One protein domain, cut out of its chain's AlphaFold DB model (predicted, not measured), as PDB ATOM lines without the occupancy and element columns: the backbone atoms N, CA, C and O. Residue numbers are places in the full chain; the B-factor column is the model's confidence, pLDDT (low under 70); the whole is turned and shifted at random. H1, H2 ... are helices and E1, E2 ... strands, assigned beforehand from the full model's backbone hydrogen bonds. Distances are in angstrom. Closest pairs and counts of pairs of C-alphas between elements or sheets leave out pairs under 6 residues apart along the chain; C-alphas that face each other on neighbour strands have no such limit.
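AT A GLANCE: This is residues 137 to 215 of the 215 residues of the protein "DUF333 domain-containing protein" of Candidatus Woesearchaeota archaeon (UniProt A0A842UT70). A strongly twisted sheet of four strands, E3 to E6, has the one helix H1 packed over one of its faces, with no named helix over the other; a small hairpin, E1 and E2, sits at one end of edge strand E3, near its first residue. The printed part has 79 residues, with one named helix and six named strands in the order E1 E2 H1 E3 E4 E5 E6. The larger sheet runs E3 E4 E5 E6 and is antiparallel throughout, as is the pair E1 and E2; the class is mixed, helices and strands. The whole is compact, with a radius of gyration of the C-alphas of 11.3 A and spans of 34 by 25 by 17 A.

IN THESE COORDINATES: In the larger sheet, E3 is residues 177 to 183, 17.9 A from first to last C-alpha, beginning at C-alpha 177 (-24.761, -36.143, -18.574). E4 is residues 190 to 195, 16.4 A, and E5 is residues 201 to 207, 20.2 A. E6, residues 210 to 214, 11.5 A long, ends at C-alpha 214 (-19.805, -37.562, -32.974). H1 is residues 157 to 170, 20.1 A, with C-alpha 157 at (-11.392, -25.428, -16.945). E1, residues 141 to 143, and E2, residues 148 to 150, are the shortest.

HOW THE PARTS SIT: E3, E4, E5 and E6 form a meander, each strand the antiparallel neighbour of the one before, and each two in a row form a hairpin. Between E3 and E4, N 182 and O 191 are within hydrogen-bond range at 2.8 A; between E4 and E5, N 192 and O 204 at 2.8 A; between E5 and E6, N 212 and O 205 at 2.8 A. H1 is on this sheet, in two layers, a helix on one face of a sheet. The closest C-alphas of H1 and E3 are those of Gln 159 and Val 181, 6.1 A apart; of H1 and E4, those of Ala 163 and Val 192, 6.2 A apart; and of H1 and E5, those of Ala 166 and Val 204, 5.8 A apart. In H1 every O i to N i+4 pair is within hydrogen-bond range. In the hairpin E1 and E2, N 141 and O 150 are 3.0 A apart, within that range. The closest C-alphas of E2 and E3 are those of Cys 149 and Thr 177, 4.5 A apart. E1 is apart from H1 and from E3.

THE WHOLE: The C-alphas farthest apart are those of Pro 137 and Asp 208, 34.5 A. The printed part has no cut and ends at residue 215, the chain's last. No link is long. The mean pLDDT of the printed part is 96.1, and no printed residue is under 70.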
ATOM      1  N   PRO A 137     -27.938 -37.806  -6.521       93.44
ATOM      2  CA  PRO A 137     -27.316 -38.808  -5.646       93.44
ATOM      3  C   PRO A 137     -25.999 -39.396  -6.178       93.44
ATOM      4  O   PRO A 137     -25.177 -39.858  -5.393       93.44
ATOM      5  N   ALA A 138     -25.781 -39.375  -7.499       93.56
ATOM      6  CA  ALA A 138     -24.515 -39.764  -8.130       93.56
ATOM      7  C   ALA A 138     -23.530 -38.580  -8.269       93.56
ATOM      8  O   ALA A 138     -22.452 -38.723  -8.843       93.56
ATOM      9  N   GLY A 139     -23.892 -37.410  -7.735       95.25
ATOM     10  CA  GLY A 139     -23.085 -36.195  -7.727       95.25
ATOM     11  C   GLY A 139     -23.286 -35.276  -8.933       95.25
ATOM     12  O   GLY A 139     -22.636 -34.236  -9.011       95.25
ATOM     13  N   TYR A 140     -24.160 -35.615  -9.880       97.12
ATOM     14  CA  TYR A 140     -24.379 -34.767 -11.048       97.12
ATOM     15  C   TYR A 140     -25.285 -33.590 -10.712       97.12
ATOM     16  O   TYR A 140     -26.353 -33.765 -10.135       97.12
ATOM     17  N   THR A 141     -24.874 -32.395 -11.119       97.00
ATOM     18  CA  THR A 141     -25.666 -31.168 -10.983       97.00
ATOM     19  C   THR A 141     -25.775 -30.487 -12.338       97.00
ATOM     20  O   THR A 141     -24.823 -30.506 -13.126       97.00
ATOM     21  N   TRP A 142     -26.924 -29.875 -12.615       97.44
ATOM     22  CA  TRP A 142     -27.087 -29.046 -13.802       97.44
ATOM     23  C   TRP A 142     -26.184 -27.814 -13.735       97.44
ATOM     24  O   TRP A 142     -26.263 -27.018 -12.796       97.44
ATOM     25  N   VAL A 143     -25.348 -27.621 -14.755       97.00
ATOM     26  CA  VAL A 143     -24.490 -26.436 -14.862       97.00
ATOM     27  C   VAL A 143     -24.859 -25.654 -16.111       97.00
ATOM     28  O   VAL A 143     -24.489 -26.025 -17.220       97.00
ATOM     29  N   ALA A 144     -25.544 -24.524 -15.924       96.19
ATOM     30  CA  ALA A 144     -26.061 -23.699 -17.019       96.19
ATOM     31  C   ALA A 144     -24.975 -23.201 -17.992       96.19
ATOM     32  O   ALA A 144     -25.229 -23.089 -19.187       96.19
ATOM     33  N   SER A 145     -23.754 -22.938 -17.508       95.44
ATOM     34  CA  SER A 145     -22.634 -22.516 -18.364       95.44
ATOM     35  C   SER A 145     -22.109 -23.625 -19.282       95.44
ATOM     36  O   SER A 145     -21.511 -23.326 -20.315       95.44
ATOM     37  N   ILE A 146     -22.340 -24.889 -18.917       96.88
ATOM     38  CA  ILE A 146     -21.966 -26.075 -19.697       96.88
ATOM     39  C   ILE A 146     -23.168 -26.602 -20.497       96.88
ATOM     40  O   ILE A 146     -22.987 -27.103 -21.601       96.88
ATOM     41  N   GLY A 147     -24.389 -26.445 -19.979       97.06
ATOM     42  CA  GLY A 147     -25.627 -26.904 -20.611       97.06
ATOM     43  C   GLY A 147     -25.928 -28.389 -20.398       97.06
ATOM     44  O   GLY A 147     -26.634 -28.983 -21.207       97.06
ATOM     45  N   GLY A 148     -25.366 -29.002 -19.354       97.31
ATOM     46  CA  GLY A 148     -25.523 -30.427 -19.071       97.31
ATOM     47  C   GLY A 148     -25.305 -30.763 -17.600       97.31
ATOM     48  O   GLY A 148     -24.853 -29.931 -16.806       97.31
ATOM     49  N   CYS A 149     -25.611 -32.010 -17.256       98.31
ATOM     50  CA  CYS A 149     -25.364 -32.582 -15.943       98.31
ATOM     51  C   CYS A 149     -23.884 -32.945 -15.808       98.31
ATOM     52  O   CYS A 149     -23.360 -33.749 -16.583       98.31
ATOM     53  N   VAL A 150     -23.201 -32.365 -14.823       97.88
ATOM     54  CA  VAL A 150     -21.759 -32.572 -14.623       97.88
ATOM     55  C   VAL A 150     -21.409 -32.742 -13.149       97.88
ATOM     56  O   VAL A 150     -22.114 -32.254 -12.263       97.88
ATOM     57  N   ARG A 151     -20.269 -33.385 -12.895       97.25
ATOM     58  CA  ARG A 151     -19.573 -33.374 -11.604       97.25
ATOM     59  C   ARG A 151     -18.433 -32.371 -11.698       97.25
ATOM     60  O   ARG A 151     -17.366 -32.672 -12.221       97.25
ATOM     61  N   THR A 152     -18.666 -31.141 -11.251       93.56
ATOM     62  CA  THR A 152     -17.728 -30.024 -11.479       93.56
ATOM     63  C   THR A 152     -16.342 -30.240 -10.873       93.56
ATOM     64  O   THR A 152     -15.385 -29.647 -11.359       93.56
ATOM     65  N   TRP A 153     -16.219 -31.090  -9.849       94.38
ATOM     66  CA  TRP A 153     -14.947 -31.449  -9.217       94.38
ATOM     67  C   TRP A 153     -14.094 -32.434 -10.027       94.38
ATOM     68  O   TRP A 153     -12.931 -32.625  -9.689       94.38
ATOM     69  N   GLU A 154     -14.646 -33.068 -11.066       95.88
ATOM     70  CA  GLU A 154     -13.912 -34.004 -11.932       95.88
ATOM     71  C   GLU A 154     -13.307 -33.318 -13.161       95.88
ATOM     72  O   GLU A 154     -12.521 -33.936 -13.876       95.88
ATOM     73  N   LEU A 155     -13.673 -32.056 -13.416       96.31
ATOM     74  CA  LEU A 155     -13.302 -31.324 -14.624       96.31
ATOM     75  C   LEU A 155     -12.477 -30.076 -14.291       96.31
ATOM     76  O   LEU A 155     -12.914 -29.211 -13.525       96.31
ATOM     77  N   ASP A 156     -11.325 -29.934 -14.941       95.75
ATOM     78  CA  ASP A 156     -10.599 -28.668 -15.035       95.75
ATOM     79  C   ASP A 156     -11.284 -27.689 -16.012       95.75
ATOM     80  O   ASP A 156     -12.289 -27.998 -16.657       95.75
ATOM     81  N   ASP A 157     -10.765 -26.466 -16.119       95.56
ATOM     82  CA  ASP A 157     -11.392 -25.428 -16.945       95.56
ATOM     83  C   ASP A 157     -11.353 -25.731 -18.452       95.56
ATOM     84  O   ASP A 157     -12.288 -25.370 -19.176       95.56
ATOM     85  N   GLN A 158     -10.331 -26.442 -18.936       96.12
ATOM     86  CA  GLN A 158     -10.266 -26.871 -20.335       96.12
ATOM     87  C   GLN A 158     -11.272 -27.990 -20.609       96.12
ATOM     88  O   GLN A 158     -11.972 -27.965 -21.625       96.12
ATOM     89  N   GLN A 159     -11.405 -28.935 -19.680       97.19
ATOM     90  CA  GLN A 159     -12.373 -30.023 -19.765       97.19
ATOM     91  C   GLN A 159     -13.816 -29.507 -19.688       97.19
ATOM     92  O   GLN A 159     -14.667 -29.981 -20.443       97.19
ATOM     93  N   LYS A 160     -14.103 -28.490 -18.863       97.38
ATOM     94  CA  LYS A 160     -15.415 -27.810 -18.846       97.38
ATOM     95  C   LYS A 160     -15.729 -27.161 -20.191       97.38
ATOM     96  O   LYS A 160     -16.854 -27.272 -20.676       97.38
ATOM     97  N   PHE A 161     -14.741 -26.514 -20.813       96.69
ATOM     98  CA  PHE A 161     -14.910 -25.938 -22.146       96.69
ATOM     99  C   PHE A 161     -15.159 -27.021 -23.210       96.69
ATOM    100  O   PHE A 161     -16.052 -26.871 -24.049       96.69
ATOM    101  N   ALA A 162     -14.419 -28.132 -23.162       97.62
ATOM    102  CA  ALA A 162     -14.619 -29.263 -24.068       97.62
ATOM    103  C   ALA A 162     -16.013 -29.887 -23.905       97.62
ATOM    104  O   ALA A 162     -16.699 -30.123 -24.900       97.62
ATOM    105  N   ALA A 163     -16.461 -30.081 -22.660       97.94
ATOM    106  CA  ALA A 163     -17.800 -30.564 -22.330       97.94
ATOM    107  C   ALA A 163     -18.892 -29.641 -22.884       97.94
ATOM    108  O   ALA A 163     -19.796 -30.109 -23.576       97.94
ATOM    109  N   LYS A 164     -18.765 -28.325 -22.663       98.06
ATOM    110  CA  LYS A 164     -19.679 -27.330 -23.236       98.06
ATOM    111  C   LYS A 164     -19.717 -27.422 -24.763       98.06
ATOM    112  O   LYS A 164     -20.789 -27.488 -25.347       98.06
ATOM    113  N   THR A 165     -18.555 -27.467 -25.409       98.00
ATOM    114  CA  THR A 165     -18.444 -27.545 -26.877       98.00
ATOM    115  C   THR A 165     -19.099 -28.814 -27.433       98.00
ATOM    116  O   THR A 165     -19.745 -28.777 -28.481       98.00
ATOM    117  N   ALA A 166     -18.958 -29.941 -26.731       97.88
ATOM    118  CA  ALA A 166     -19.619 -31.189 -27.090       97.88
ATOM    119  C   ALA A 166     -21.146 -31.092 -26.949       97.88
ATOM    120  O   ALA A 166     -21.870 -31.493 -27.861       97.88
ATOM    121  N   ILE A 167     -21.636 -30.510 -25.854       97.75
ATOM    122  CA  ILE A 167     -23.069 -30.305 -25.615       97.75
ATOM    123  C   ILE A 167     -23.666 -29.326 -26.627       97.75
ATOM    124  O   ILE A 167     -24.711 -29.623 -27.195       97.75
ATOM    125  N   ASP A 168     -23.000 -28.207 -26.923       97.75
ATOM    126  CA  ASP A 168     -23.444 -27.244 -27.939       97.75
ATOM    127  C   ASP A 168     -23.610 -27.919 -29.316       97.75
ATOM    128  O   ASP A 168     -24.475 -27.535 -30.103       97.75
ATOM    129  N   LYS A 169     -22.796 -28.944 -29.611       97.50
ATOM    130  CA  LYS A 169     -22.889 -29.724 -30.851       97.50
ATOM    131  C   LYS A 169     -24.049 -30.725 -30.856       97.50
ATOM    132  O   LYS A 169     -24.634 -30.931 -31.919       97.50
ATOM    133  N   ILE A 170     -24.336 -31.367 -29.724       95.62
ATOM    134  CA  ILE A 170     -25.422 -32.359 -29.584       95.62
ATOM    135  C   ILE A 170     -26.788 -31.668 -29.436       95.62
ATOM    136  O   ILE A 170     -27.795 -32.158 -29.946       95.62
ATOM    137  N   GLY A 171     -26.813 -30.516 -28.768       95.06
ATOM    138  CA  GLY A 171     -28.013 -29.862 -28.261       95.06
ATOM    139  C   GLY A 171     -28.295 -30.257 -26.808       95.06
ATOM    140  O   GLY A 171     -28.096 -31.403 -26.410       95.06
ATOM    141  N   GLN A 172     -28.766 -29.298 -26.011       92.75
ATOM    142  CA  GLN A 172     -29.171 -29.543 -24.625       92.75
ATOM    143  C   GLN A 172     -30.403 -30.453 -24.584       92.75
ATOM    144  O   GLN A 172     -31.342 -30.274 -25.362       92.75
ATOM    145  N   GLN A 173     -30.401 -31.427 -23.676       95.19
ATOM    146  CA  GLN A 173     -31.478 -32.404 -23.513       95.19
ATOM    147  C   GLN A 173     -31.655 -32.740 -22.033       95.19
ATOM    148  O   GLN A 173     -30.702 -32.665 -21.253       95.19
ATOM    149  N   TYR A 174     -32.866 -33.154 -21.661       97.12
ATOM    150  CA  TYR A 174     -33.150 -33.657 -20.320       97.12
ATOM    151  C   TYR A 174     -32.226 -34.835 -19.985       97.12
ATOM    152  O   TYR A 174     -32.143 -35.805 -20.737       97.12
ATOM    153  N   GLY A 175     -31.520 -34.743 -18.858       96.94
ATOM    154  CA  GLY A 175     -30.632 -35.786 -18.348       96.94
ATOM    155  C   GLY A 175     -29.324 -35.982 -19.116       96.94
ATOM    156  O   GLY A 175     -28.609 -36.940 -18.812       96.94
ATOM    157  N   LEU A 176     -28.979 -35.103 -20.069       98.00
ATOM    158  CA  LEU A 176     -27.710 -35.188 -20.795       98.00
ATOM    159  C   LEU A 176     -26.538 -34.991 -19.828       98.00
ATOM    160  O   LEU A 176     -26.351 -33.915 -19.257       98.00
ATOM    161  N   THR A 177     -25.755 -36.047 -19.644       98.06
ATOM    162  CA  THR A 177     -24.761 -36.143 -18.574       98.06
ATOM    163  C   THR A 177     -23.367 -36.314 -19.146       98.06
ATOM    164  O   THR A 177     -23.152 -37.201 -19.963       98.06
ATOM    165  N   VAL A 178     -22.409 -35.496 -18.710       98.19
ATOM    166  CA  VAL A 178     -20.988 -35.664 -19.055       98.19
ATOM    167  C   VAL A 178     -20.387 -36.668 -18.086       98.19
ATOM    168  O   VAL A 178     -20.192 -36.353 -16.915       98.19
ATOM    169  N   VAL A 179     -20.110 -37.872 -18.576       97.56
ATOM    170  CA  VAL A 179     -19.591 -38.981 -17.765       97.56
ATOM    171  C   VAL A 179     -18.073 -38.901 -17.629       97.56
ATOM    172  O   VAL A 179     -17.531 -39.235 -16.584       97.56
ATOM    173  N   GLU A 180     -17.377 -38.477 -18.684       97.50
ATOM    174  CA  GLU A 180     -15.913 -38.425 -18.692       97.50
ATOM    175  C   GLU A 180     -15.404 -37.439 -19.751       97.50
ATOM    176  O   GLU A 180     -15.950 -37.364 -20.855       97.50
ATOM    177  N   VAL A 181     -14.316 -36.722 -19.455       97.62
ATOM    178  CA  VAL A 181     -13.580 -35.916 -20.441       97.62
ATOM    179  C   VAL A 181     -12.110 -36.319 -20.429       97.62
ATOM    180  O   VAL A 181     -11.364 -35.967 -19.519       97.62
ATOM    181  N   MET A 182     -11.675 -37.034 -21.462       96.69
ATOM    182  CA  MET A 182     -10.282 -37.457 -21.612       96.69
ATOM    183  C   MET A 182      -9.496 -36.430 -22.428       96.69
ATOM    184  O   MET A 182      -9.891 -36.093 -23.547       96.69
ATOM    185  N   THR A 183      -8.361 -35.976 -21.903       94.88
ATOM    186  CA  THR A 183      -7.404 -35.125 -22.628       94.88
ATOM    187  C   THR A 183      -6.548 -35.976 -23.563       94.88
ATOM    188  O   THR A 183      -6.035 -37.023 -23.170       94.88
ATOM    189  N   ALA A 184      -6.376 -35.533 -24.806       88.38
ATOM    190  CA  ALA A 184      -5.480 -36.160 -25.773       88.38
ATOM    191  C   ALA A 184      -4.145 -35.397 -25.874       88.38
ATOM    192  O   ALA A 184      -4.004 -34.287 -25.373       88.38
ATOM    193  N   GLY A 185      -3.148 -35.989 -26.539       87.50
ATOM    194  CA  GLY A 185      -1.770 -35.474 -26.618       87.50
ATOM    195  C   GLY A 185      -1.556 -34.187 -27.430       87.50
ATOM    196  O   GLY A 185      -0.446 -33.960 -27.905       87.50
ATOM    197  N   CYS A 186      -2.586 -33.362 -27.629       88.75
ATOM    198  CA  CYS A 186      -2.487 -32.054 -28.273       88.75
ATOM    199  C   CYS A 186      -3.342 -31.000 -27.546       88.75
ATOM    200  O   CYS A 186      -4.404 -31.335 -27.015       88.75
ATOM    201  N   PRO A 187      -2.913 -29.721 -27.524       90.69
ATOM    202  CA  PRO A 187      -3.734 -28.636 -26.997       90.69
ATOM    203  C   PRO A 187      -5.104 -28.587 -27.686       90.69
ATOM    204  O   PRO A 187      -5.188 -28.606 -28.911       90.69
ATOM    205  N   GLY A 188      -6.184 -28.523 -26.906       93.31
ATOM    206  CA  GLY A 188      -7.543 -28.481 -27.456       93.31
ATOM    207  C   GLY A 188      -8.085 -29.820 -27.960       93.31
ATOM    208  O   GLY A 188      -9.135 -29.836 -28.609       93.31
ATOM    209  N   CYS A 189      -7.392 -30.929 -27.701       97.31
ATOM    210  CA  CYS A 189      -7.821 -32.257 -28.112       97.31
ATOM    211  C   CYS A 189      -8.445 -33.020 -26.946       97.31
ATOM    212  O   CYS A 189      -7.782 -33.297 -25.947       97.31
ATOM    213  N   PHE A 190      -9.710 -33.405 -27.103       97.88
ATOM    214  CA  PHE A 190     -10.475 -34.068 -26.050       97.88
ATOM    215  C   PHE A 190     -11.373 -35.158 -26.617       97.88
ATOM    216  O   PHE A 190     -11.854 -35.069 -27.745       97.88
ATOM    217  N   THR A 191     -11.647 -36.162 -25.796       97.69
ATOM    218  CA  THR A 191     -12.760 -37.084 -25.997       97.69
ATOM    219  C   THR A 191     -13.745 -36.890 -24.857       97.69
ATOM    220  O   THR A 191     -13.422 -37.185 -23.708       97.69
ATOM    221  N   VAL A 192     -14.938 -36.400 -25.172       98.06
ATOM    222  CA  VAL A 192     -16.026 -36.206 -24.212       98.06
ATOM    223  C   VAL A 192     -16.977 -37.387 -24.339       98.06
ATOM    224  O   VAL A 192     -17.543 -37.601 -25.410       98.06
ATOM    225  N   LYS A 193     -17.150 -38.155 -23.265       98.31
ATOM    226  CA  LYS A 193     -18.176 -39.194 -23.164       98.31
ATOM    227  C   LYS A 193     -19.371 -38.636 -22.409       98.31
ATOM    228  O   LYS A 193     -19.232 -38.130 -21.294       98.31
ATOM    229  N   LEU A 194     -20.540 -38.752 -23.016       98.12
ATOM    230  CA  LEU A 194     -21.817 -38.363 -22.455       98.12
ATOM    231  C   LEU A 194     -22.784 -39.545 -22.457       98.12
ATOM    232  O   LEU A 194     -22.571 -40.540 -23.153       98.12
ATOM    233  N   THR A 195     -23.871 -39.409 -21.710       97.69
ATOM    234  CA  THR A 195     -25.040 -40.283 -21.806       97.69
ATOM    235  C   THR A 195     -26.324 -39.465 -21.841       97.69
ATOM    236  O   THR A 195     -26.410 -38.432 -21.172       97.69
ATOM    237  N   ASP A 196     -27.327 -39.937 -22.579       95.94
ATOM    238  CA  ASP A 196     -28.694 -39.410 -22.488       95.94
ATOM    239  C   ASP A 196     -29.420 -39.913 -21.215       95.94
ATOM    240  O   ASP A 196     -28.860 -40.650 -20.395       95.94
ATOM    241  N   ALA A 197     -30.683 -39.514 -21.029       94.31
ATOM    242  CA  ALA A 197     -31.497 -39.947 -19.889       94.31
ATOM    243  C   ALA A 197     -31.770 -41.466 -19.852       94.31
ATOM    244  O   ALA A 197     -31.991 -42.010 -18.765       94.31
ATOM    245  N   ASP A 198     -31.702 -42.134 -21.008       94.38
ATOM    246  CA  ASP A 198     -31.877 -43.578 -21.188       94.38
ATOM    247  C   ASP A 198     -30.546 -44.348 -21.026       94.38
ATOM    248  O   ASP A 198     -30.486 -45.553 -21.278       94.38
ATOM    249  N   ASN A 199     -29.474 -43.668 -20.596       94.06
ATOM    250  CA  ASN A 199     -28.106 -44.185 -20.491       94.06
ATOM    251  C   ASN A 199     -27.501 -44.648 -21.831       94.06
ATOM    252  O   ASN A 199     -26.595 -45.488 -21.845       94.06
ATOM    253  N   ARG A 200     -27.953 -44.108 -22.968       96.56
ATOM    254  CA  ARG A 200     -27.305 -44.363 -24.262       96.56
ATOM    255  C   ARG A 200     -26.010 -43.557 -24.347       96.56
ATOM    256  O   ARG A 200     -26.044 -42.351 -24.099       96.56
ATOM    257  N   PRO A 201     -24.873 -44.191 -24.677       97.50
ATOM    258  CA  PRO A 201     -23.596 -43.501 -24.753       97.50
ATOM    259  C   PRO A 201     -23.535 -42.599 -25.985       97.50
ATOM    260  O   PRO A 201     -23.987 -42.978 -27.062       97.50
ATOM    261  N   ILE A 202     -22.920 -41.433 -25.818       97.69
ATOM    262  CA  ILE A 202     -22.587 -40.488 -26.883       97.69
ATOM    263  C   ILE A 202     -21.126 -40.096 -26.684       97.69
ATOM    264  O   ILE A 202     -20.711 -39.778 -25.569       97.69
ATOM    265  N   GLN A 203     -20.325 -40.090 -27.740       98.06
ATOM    266  CA  GLN A 203     -18.938 -39.646 -27.677       98.06
ATOM    267  C   GLN A 203     -18.705 -38.526 -28.679       98.06
ATOM    268  O   GLN A 203     -19.015 -38.639 -29.863       98.06
ATOM    269  N   VAL A 204     -18.084 -37.451 -28.208       98.06
ATOM    270  CA  VAL A 204     -17.681 -36.322 -29.043       98.06
ATOM    271  C   VAL A 204     -16.171 -36.181 -28.987       98.06
ATOM    272  O   VAL A 204     -15.575 -36.101 -27.915       98.06
ATOM    273  N   THR A 205     -15.544 -36.142 -30.158       97.81
ATOM    274  CA  THR A 205     -14.099 -35.929 -30.278       97.81
ATOM    275  C   THR A 205     -13.822 -34.508 -30.732       97.81
ATOM    276  O   THR A 205     -14.395 -34.046 -31.722       97.81
ATOM    277  N   LEU A 206     -12.914 -33.839 -30.027       98.00
ATOM    278  CA  LEU A 206     -12.426 -32.508 -30.336       98.00
ATOM    279  C   LEU A 206     -10.955 -32.569 -30.755       98.00
ATOM    280  O   LEU A 206     -10.164 -33.304 -30.157       98.00
ATOM    281  N   LYS A 207     -10.589 -31.755 -31.745       96.44
ATOM    282  CA  LYS A 207      -9.205 -31.408 -32.094       96.44
ATOM    283  C   LYS A 207      -9.122 -29.907 -32.309       96.44
ATOM    284  O   LYS A 207     -10.039 -29.336 -32.898       96.44
ATOM    285  N   ASP A 208      -8.058 -29.276 -31.820       95.38
ATOM    286  CA  ASP A 208      -7.882 -27.820 -31.884       95.38
ATOM    287  C   ASP A 208      -9.137 -27.055 -31.414       95.38
ATOM    288  O   ASP A 208      -9.579 -26.096 -32.050       95.38
ATOM    289  N   TRP A 209      -9.749 -27.527 -30.320       95.75
ATOM    290  CA  TRP A 209     -10.970 -26.971 -29.719       95.75
ATOM    291  C   TRP A 209     -12.232 -27.057 -30.591       95.75
ATOM    292  O   TRP A 209     -13.242 -26.424 -30.287       95.75
ATOM    293  N   LYS A 210     -12.209 -27.846 -31.668       96.56
ATOM    294  CA  LYS A 210     -13.330 -28.013 -32.600       96.56
ATOM    295  C   LYS A 210     -13.786 -29.457 -32.652       96.56
ATOM    296  O   LYS A 210     -12.967 -30.373 -32.665       96.56
ATOM    297  N   VAL A 211     -15.097 -29.664 -32.742       97.25
ATOM    298  CA  VAL A 211     -15.656 -31.009 -32.903       97.25
ATOM    299  C   VAL A 211     -15.265 -31.580 -34.262       97.25
ATOM    300  O   VAL A 211     -15.554 -30.988 -35.300       97.25
ATOM    301  N   THR A 212     -14.653 -32.760 -34.248       96.88
ATOM    302  CA  THR A 212     -14.281 -33.507 -35.456       96.88
ATOM    303  C   THR A 212     -15.136 -34.748 -35.679       96.88
ATOM    304  O   THR A 212     -15.236 -35.219 -36.807       96.88
ATOM    305  N   ASN A 213     -15.728 -35.307 -34.621       95.81
ATOM    306  CA  ASN A 213     -16.539 -36.519 -34.712       95.81
ATOM    307  C   ASN A 213     -17.580 -36.584 -33.584       95.81
ATOM    308  O   ASN A 213     -17.307 -36.126 -32.473       95.81
ATOM    309  N   VAL A 214     -18.740 -37.160 -33.901       95.44
ATOM    310  CA  VAL A 214     -19.805 -37.562 -32.974       95.44
ATOM    311  C   VAL A 214     -20.195 -38.985 -33.374       95.44
ATOM    312  O   VAL A 214     -20.319 -39.237 -34.578       95.44
ATOM    313  N   ASN A 215     -20.353 -39.890 -32.411       85.94
ATOM    314  CA  ASN A 215     -20.837 -41.252 -32.649       85.94
ATOM    315  C   ASN A 215     -22.186 -41.524 -31.980       85.94
ATOM    316  O   ASN A 215     -22.584 -40.736 -31.092       85.94
TER     317      ASN A 215